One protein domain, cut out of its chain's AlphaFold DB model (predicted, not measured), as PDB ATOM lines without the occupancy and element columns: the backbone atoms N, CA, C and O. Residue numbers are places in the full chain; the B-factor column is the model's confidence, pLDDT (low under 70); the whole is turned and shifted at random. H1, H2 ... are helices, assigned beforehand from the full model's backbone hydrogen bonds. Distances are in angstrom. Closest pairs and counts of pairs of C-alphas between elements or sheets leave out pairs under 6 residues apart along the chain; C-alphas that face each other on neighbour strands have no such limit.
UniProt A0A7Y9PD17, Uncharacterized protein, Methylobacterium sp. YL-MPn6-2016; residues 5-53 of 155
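What this domain is: This is residues 5 to 53 of the 155 residues of an uncharacterized protein of Methylobacterium sp. YL-MPn6-2016 (UniProt A0A7Y9PD17). Picture a T of two helices: H1 is the crossbar, and H3 starts beside the crossbar's middle, at Glu 11, and sticks out from it as a long stem with residues 39 to 53 standing free. The short H2 lies in the turn of chain that leads from the end of H1 back to the start of H3. The printed part has 49 residues with three named helices, in the order H1, H2, H3, and no named strand; the class is all helix. The whole is loose, with a radius of gyration of the C-alphas of 12.3 A, and spans 35 by 26 by 16 A, the stem making the length.

How they stand to each other: Start with H1, residues 5 to 19, and look at H3, residues 32 to 52: they touch, with H3 using residues 32 to 36 alone. Their closest C-alphas, those of Glu 11 and Pro 32, are 5.5 A apart, and their lines are about perpendicular at 89 degrees. H2, residues 25 to 28, is near H1, with 5 pairs of C-alphas within 10 A. H2 and H3 are close but not clearly touching; their closest C-alphas, of Glu 27 and Leu 35, are 6.6 A apart. In H1 every O i to N i+4 pair is within hydrogen-bond range, in H3 16 of 17 are, and H2 is too short for such a pair.

Where its parts are: Find C-alpha 5 at (16.941, 7.620, 33.323); from there H1 runs 21.4 A to C-alpha 19. H2 begins at C-alpha 25. H3 runs 29.6 A from C-alpha 32 at (8.003, 8.602, 23.848) to C-alpha 52 at (0.420, 35.517, 33.457).

The domain as a whole: The two C-alphas farthest apart, of Glu 19 and Glu 52, are 35.7 A apart. The printed part has no cut, and both links are tight. Without residues 39 to 53 the body spans 26 by 17 by 11 A. Look at residues 44 to 53 for pLDDT under 70; the mean of the printed part is 80.1.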
ATOM      1  N   VAL A   5      18.004   7.743  32.312       89.75
ATOM      2  CA  VAL A   5      16.941   7.620  33.323       89.75
ATOM      3  C   VAL A   5      15.656   8.302  32.851       89.75
ATOM      4  O   VAL A   5      14.570   7.746  32.985       89.75
ATOM      5  N   GLU A   6      15.775   9.486  32.254       84.12
ATOM      6  CA  GLU A   6      14.629  10.236  31.736       84.12
ATOM      7  C   GLU A   6      14.006   9.566  30.503       84.12
ATOM      8  O   GLU A   6      12.792   9.619  30.324       84.12
ATOM      9  N   GLN A   7      14.815   8.896  29.675       87.38
ATOM     10  CA  GLN A   7      14.323   8.094  28.548       87.38
ATOM     11  C   GLN A   7      13.506   6.888  29.031       87.38
ATOM     12  O   GLN A   7      12.377   6.708  28.581       87.38
ATOM     13  N   ALA A   8      14.019   6.132  30.008       88.56
ATOM     14  CA  ALA A   8      13.301   4.998  30.594       88.56
ATOM     15  C   ALA A   8      11.982   5.426  31.264       88.56
ATOM     16  O   ALA A   8      10.961   4.748  31.145       88.56
ATOM     17  N   ALA A   9      11.976   6.580  31.938       85.75
ATOM     18  CA  ALA A   9      10.761   7.144  32.516       85.75
ATOM     19  C   ALA A   9       9.735   7.539  31.439       85.75
ATOM     20  O   ALA A   9       8.547   7.258  31.594       85.75
ATOM     21  N   ALA A  10      10.179   8.156  30.339       88.62
ATOM     22  CA  ALA A  10       9.303   8.528  29.229       88.62
ATOM     23  C   ALA A  10       8.660   7.298  28.563       88.62
ATOM     24  O   ALA A  10       7.470   7.329  28.256       88.62
ATOM     25  N   GLU A  11       9.418   6.212  28.393       90.06
ATOM     26  CA  GLU A  11       8.903   4.937  27.878       90.06
ATOM     27  C   GLU A  11       7.865   4.317  28.818       90.06
ATOM     28  O   GLU A  11       6.772   3.975  28.374       90.06
ATOM     29  N   ALA A  12       8.146   4.247  30.122       89.25
ATOM     30  CA  ALA A  12       7.200   3.705  31.097       89.25
ATOM     31  C   ALA A  12       5.874   4.490  31.128       89.25
ATOM     32  O   ALA A  12       4.794   3.902  31.212       89.25
ATOM     33  N   ILE A  13       5.949   5.821  31.030       86.88
ATOM     34  CA  ILE A  13       4.769   6.691  30.956       86.88
ATOM     35  C   ILE A  13       3.996   6.443  29.657       86.88
ATOM     36  O   ILE A  13       2.770   6.355  29.697       86.88
ATOM     37  N   TYR A  14       4.685   6.318  28.520       88.88
ATOM     38  CA  TYR A  14       4.053   6.043  27.230       88.88
ATOM     39  C   TYR A  14       3.283   4.715  27.253       88.88
ATOM     40  O   TYR A  14       2.090   4.703  26.951       88.88
ATOM     41  N   THR A  15       3.921   3.631  27.706       92.44
ATOM     42  CA  THR A  15       3.291   2.305  27.816       92.44
ATOM     43  C   THR A  15       2.052   2.347  28.708       92.44
ATOM     44  O   THR A  15       0.986   1.881  28.316       92.44
ATOM     45  N   ALA A  16       2.139   2.992  29.876       89.00
ATOM     46  CA  ALA A  16       0.998   3.116  30.781       89.00
ATOM     47  C   ALA A  16      -0.177   3.911  30.173       89.00
ATOM     48  O   ALA A  16      -1.335   3.675  30.525       89.00
ATOM     49  N   LEU A  17       0.091   4.875  29.286       87.19
ATOM     50  CA  LEU A  17      -0.944   5.650  28.593       87.19
ATOM     51  C   LEU A  17      -1.592   4.861  27.449       87.19
ATOM     52  O   LEU A  17      -2.801   5.007  27.223       87.19
ATOM     53  N   GLU A  18      -0.801   4.038  26.760       88.12
ATOM     54  CA  GLU A  18      -1.245   3.129  25.704       88.12
ATOM     55  C   GLU A  18      -2.144   2.020  26.265       88.12
ATOM     56  O   GLU A  18      -3.255   1.838  25.770       88.12
ATOM     57  N   GLU A  19      -1.742   1.381  27.368       91.75
ATOM     58  CA  GLU A  19      -2.545   0.378  28.090       91.75
ATOM     59  C   GLU A  19      -3.899   0.930  28.558       91.75
ATOM     60  O   GLU A  19      -4.899   0.217  28.611       91.75
ATOM     61  N   ARG A  20      -3.947   2.225  28.891       88.81
ATOM     62  CA  ARG A  20      -5.178   2.921  29.296       88.81
ATOM     63  C   ARG A  20      -5.997   3.440  28.111       88.81
ATOM     64  O   ARG A  20      -7.057   4.016  28.339       88.81
ATOM     65  N   HIS A  21      -5.516   3.283  26.875       87.06
ATOM     66  CA  HIS A  21      -6.117   3.829  25.651       87.06
ATOM     67  C   HIS A  21      -6.429   5.334  25.737       87.06
ATOM     68  O   HIS A  21      -7.440   5.815  25.232       87.06
ATOM     69  N   THR A  22      -5.547   6.090  26.396       86.94
ATOM     70  CA  THR A  22      -5.714   7.541  26.626       86.94
ATOM     71  C   THR A  22      -4.884   8.416  25.687       86.94
ATOM     72  O   THR A  22      -4.929   9.642  25.788       86.94
ATOM     73  N   LEU A  23      -4.117   7.799  24.785       84.56
ATOM     74  CA  LEU A  23      -3.355   8.486  23.741       84.56
ATOM     75  C   LEU A  23      -4.256   8.792  22.546       84.56
ATOM     76  O   LEU A  23      -4.985   7.919  22.072       84.56
ATOM     77  N   THR A  24      -4.167  10.010  22.019       87.88
ATOM     78  CA  THR A  24      -4.806  10.340  20.739       87.88
ATOM     79  C   THR A  24      -4.031   9.721  19.562       87.88
ATOM     80  O   THR A  24      -2.845   9.416  19.706       87.88
ATOM     81  N   PRO A  25      -4.644   9.561  18.369       85.31
ATOM     82  CA  PRO A  25      -3.948   9.021  17.193       85.31
ATOM     83  C   PRO A  25      -2.691   9.816  16.805       85.31
ATOM     84  O   PRO A  25      -1.710   9.251  16.336       85.31
ATOM     85  N   GLU A  26      -2.699  11.129  17.041       84.75
ATOM     86  CA  GLU A  26      -1.538  11.994  16.810       84.75
ATOM     87  C   GLU A  26      -0.428  11.780  17.847       84.75
ATOM     88  O   GLU A  26       0.748  11.923  17.531       84.75
ATOM     89  N   GLU A  27      -0.781  11.444  19.091       85.06
ATOM     90  CA  GLU A  27       0.186  11.172  20.159       85.06
ATOM     91  C   GLU A  27       0.862   9.809  20.007       85.06
ATOM     92  O   GLU A  27       2.022   9.670  20.385       85.06
ATOM     93  N   GLN A  28       0.171   8.838  19.407       85.00
ATOM     94  CA  GLN A  28       0.725   7.515  19.099       85.00
ATOM     95  C   GLN A  28       1.802   7.556  18.002       85.00
ATOM     96  O   GLN A  28       2.658   6.680  17.935       85.00
ATOM     97  N   ALA A  29       1.778   8.574  17.136       88.88
ATOM     98  CA  ALA A  29       2.770   8.751  16.074       88.88
ATOM     99  C   ALA A  29       4.084   9.397  16.562       88.88
ATOM    100  O   ALA A  29       5.050   9.483  15.800       88.88
ATOM    101  N   LEU A  30       4.124   9.882  17.808       86.88
ATOM    102  CA  LEU A  30       5.279  10.562  18.392       86.88
ATOM    103  C   LEU A  30       6.193   9.573  19.113       86.88
ATOM    104  O   LEU A  30       5.743   8.589  19.698       86.88
ATOM    105  N   LYS A  31       7.495   9.875  19.156       90.00
ATOM    106  CA  LYS A  31       8.412   9.115  20.018       90.00
ATOM    107  C   LYS A  31       8.086   9.385  21.498       90.00
ATOM    108  O   LYS A  31       7.739  10.523  21.828       90.00
ATOM    109  N   PRO A  32       8.299   8.425  22.419       86.88
ATOM    110  CA  PRO A  32       8.003   8.602  23.848       86.88
ATOM    111  C   PRO A  32       8.631   9.862  24.463       86.88
ATOM    112  O   PRO A  32       7.976  10.607  25.189       86.88
ATOM    113  N   SER A  33       9.883  10.164  24.106       85.44
ATOM    114  CA  SER A  33      10.584  11.371  24.556       85.44
ATOM    115  C   SER A  33       9.966  12.672  24.033       85.44
ATOM    116  O   SER A  33       9.976  13.687  24.725       85.44
ATOM    117  N   GLU A  34       9.438  12.658  22.809       87.25
ATOM    118  CA  GLU A  34       8.807  13.819  22.173       87.25
ATOM    119  C   GLU A  34       7.412  14.059  22.754       87.25
ATOM    120  O   GLU A  34       7.057  15.202  23.039       87.25
ATOM    121  N   LEU A  35       6.656  12.988  23.021       87.12
ATOM    122  CA  LEU A  35       5.384  13.068  23.737       87.12
ATOM    123  C   LEU A  35       5.580  13.630  25.151       87.12
ATOM    124  O   LEU A  35       4.854  14.542  25.554       87.12
ATOM    125  N   ALA A  36       6.578  13.125  25.884       85.56
ATOM    126  CA  ALA A  36       6.919  13.610  27.218       85.56
ATOM    127  C   ALA A  36       7.299  15.099  27.194       85.56
ATOM    128  O   ALA A  36       6.774  15.874  27.989       85.56
ATOM    129  N   ALA A  37       8.131  15.524  26.238       85.69
ATOM    130  CA  ALA A  37       8.491  16.930  26.066       85.69
ATOM    131  C   ALA A  37       7.278  17.807  25.711       85.69
ATOM    132  O   ALA A  37       7.112  18.882  26.285       85.69
ATOM    133  N   ARG A  38       6.393  17.345  24.815       86.38
ATOM    134  CA  ARG A  38       5.182  18.075  24.406       86.38
ATOM    135  C   ARG A  38       4.208  18.247  25.568       86.38
ATOM    136  O   ARG A  38       3.688  19.341  25.769       86.38
ATOM    137  N   ARG A  39       3.983  17.191  26.356       85.69
ATOM    138  CA  ARG A  39       3.120  17.254  27.543       85.69
ATOM    139  C   ARG A  39       3.752  18.060  28.676       85.69
ATOM    140  O   ARG A  39       3.031  18.795  29.338       85.69
ATOM    141  N   ALA A  40       5.071  18.001  28.858       82.88
ATOM    142  CA  ALA A  40       5.778  18.853  29.814       82.88
ATOM    143  C   ALA A  40       5.686  20.338  29.428       82.88
ATOM    144  O   ALA A  40       5.391  21.166  30.283       82.88
ATOM    145  N   LEU A  41       5.852  20.671  28.143       80.44
ATOM    146  CA  LEU A  41       5.641  22.026  27.621       80.44
ATOM    147  C   LEU A  41       4.190  22.483  27.789       80.44
ATOM    148  O   LEU A  41       3.963  23.604  28.222       80.44
ATOM    149  N   ALA A  42       3.207  21.623  27.512       79.69
ATOM    150  CA  ALA A  42       1.796  21.941  27.733       79.69
ATOM    151  C   ALA A  42       1.465  22.137  29.225       79.69
ATOM    152  O   ALA A  42       0.729  23.058  29.577       79.69
ATOM    153  N   ALA A  43       2.034  21.319  30.115       73.81
ATOM    154  CA  ALA A  43       1.879  21.460  31.561       73.81
ATOM    155  C   ALA A  43       2.546  22.743  32.079       73.81
ATOM    156  O   ALA A  43       1.929  23.482  32.843       73.81
ATOM    157  N   ALA A  44       3.759  23.053  31.612       66.94
ATOM    158  CA  ALA A  44       4.458  24.296  31.921       66.94
ATOM    159  C   ALA A  44       3.702  25.521  31.385       66.94
ATOM    160  O   ALA A  44       3.547  26.493  32.113       66.94
ATOM    161  N   ALA A  45       3.150  25.453  30.172       65.88
ATOM    162  CA  ALA A  45       2.324  26.513  29.601       65.88
ATOM    163  C   ALA A  45       1.002  26.692  30.364       65.88
ATOM    164  O   ALA A  45       0.572  27.818  30.576       65.88
ATOM    165  N   THR A  46       0.380  25.608  30.839       63.66
ATOM    166  CA  THR A  46      -0.815  25.683  31.700       63.66
ATOM    167  C   THR A  46      -0.472  26.327  33.047       63.66
ATOM    168  O   THR A  46      -1.202  27.193  33.526       63.66
ATOM    169  N   ALA A  47       0.675  25.969  33.633       59.12
ATOM    170  CA  ALA A  47       1.177  26.579  34.862       59.12
ATOM    171  C   ALA A  47       1.542  28.063  34.674       59.12
ATOM    172  O   ALA A  47       1.213  28.880  35.524       59.12
ATOM    173  N   GLN A  48       2.160  28.440  33.552       52.19
ATOM    174  CA  GLN A  48       2.507  29.831  33.236       52.19
ATOM    175  C   GLN A  48       1.277  30.676  32.884       52.19
ATOM    176  O   GLN A  48       1.161  31.794  33.370       52.19
ATOM    177  N   ALA A  49       0.309  30.139  32.137       53.72
ATOM    178  CA  ALA A  49      -0.959  30.816  31.855       53.72
ATOM    179  C   ALA A  49      -1.774  31.082  33.132       53.72
ATOM    180  O   ALA A  49      -2.489  32.075  33.204       53.72
ATOM    181  N   SER A  50      -1.622  30.238  34.157       52.75
ATOM    182  CA  SER A  50      -2.201  30.470  35.488       52.75
ATOM    183  C   SER A  50      -1.566  31.667  36.210       52.75
ATOM    184  O   SER A  50      -2.205  32.269  37.068       52.75
ATOM    185  N   THR A  51      -0.325  32.017  35.857       47.03
ATOM    186  CA  THR A  51       0.459  33.096  36.476       47.03
ATOM    187  C   THR A  51       0.404  34.402  35.672       47.03
ATOM    188  O   THR A  51       0.450  35.476  36.263       47.03
ATOM    189  N   GLU A  52       0.293  34.342  34.340       42.50
ATOM    190  CA  GLU A  52       0.420  35.517  33.457       42.50
ATOM    191  C   GLU A  52      -0.904  36.036  32.860       42.50
ATOM    192  O   GLU A  52      -0.937  37.142  32.316       42.50
ATOM    193  N   ALA A  53      -2.018  35.303  32.956       43.25
ATOM    194  CA  ALA A  53      -3.271  35.708  32.316       43.25
ATOM    195  C   ALA A  53      -4.202  36.523  33.240       43.25
ATOM    196  O   ALA A  53      -5.119  35.980  33.851       43.25
TER     197      ALA A  53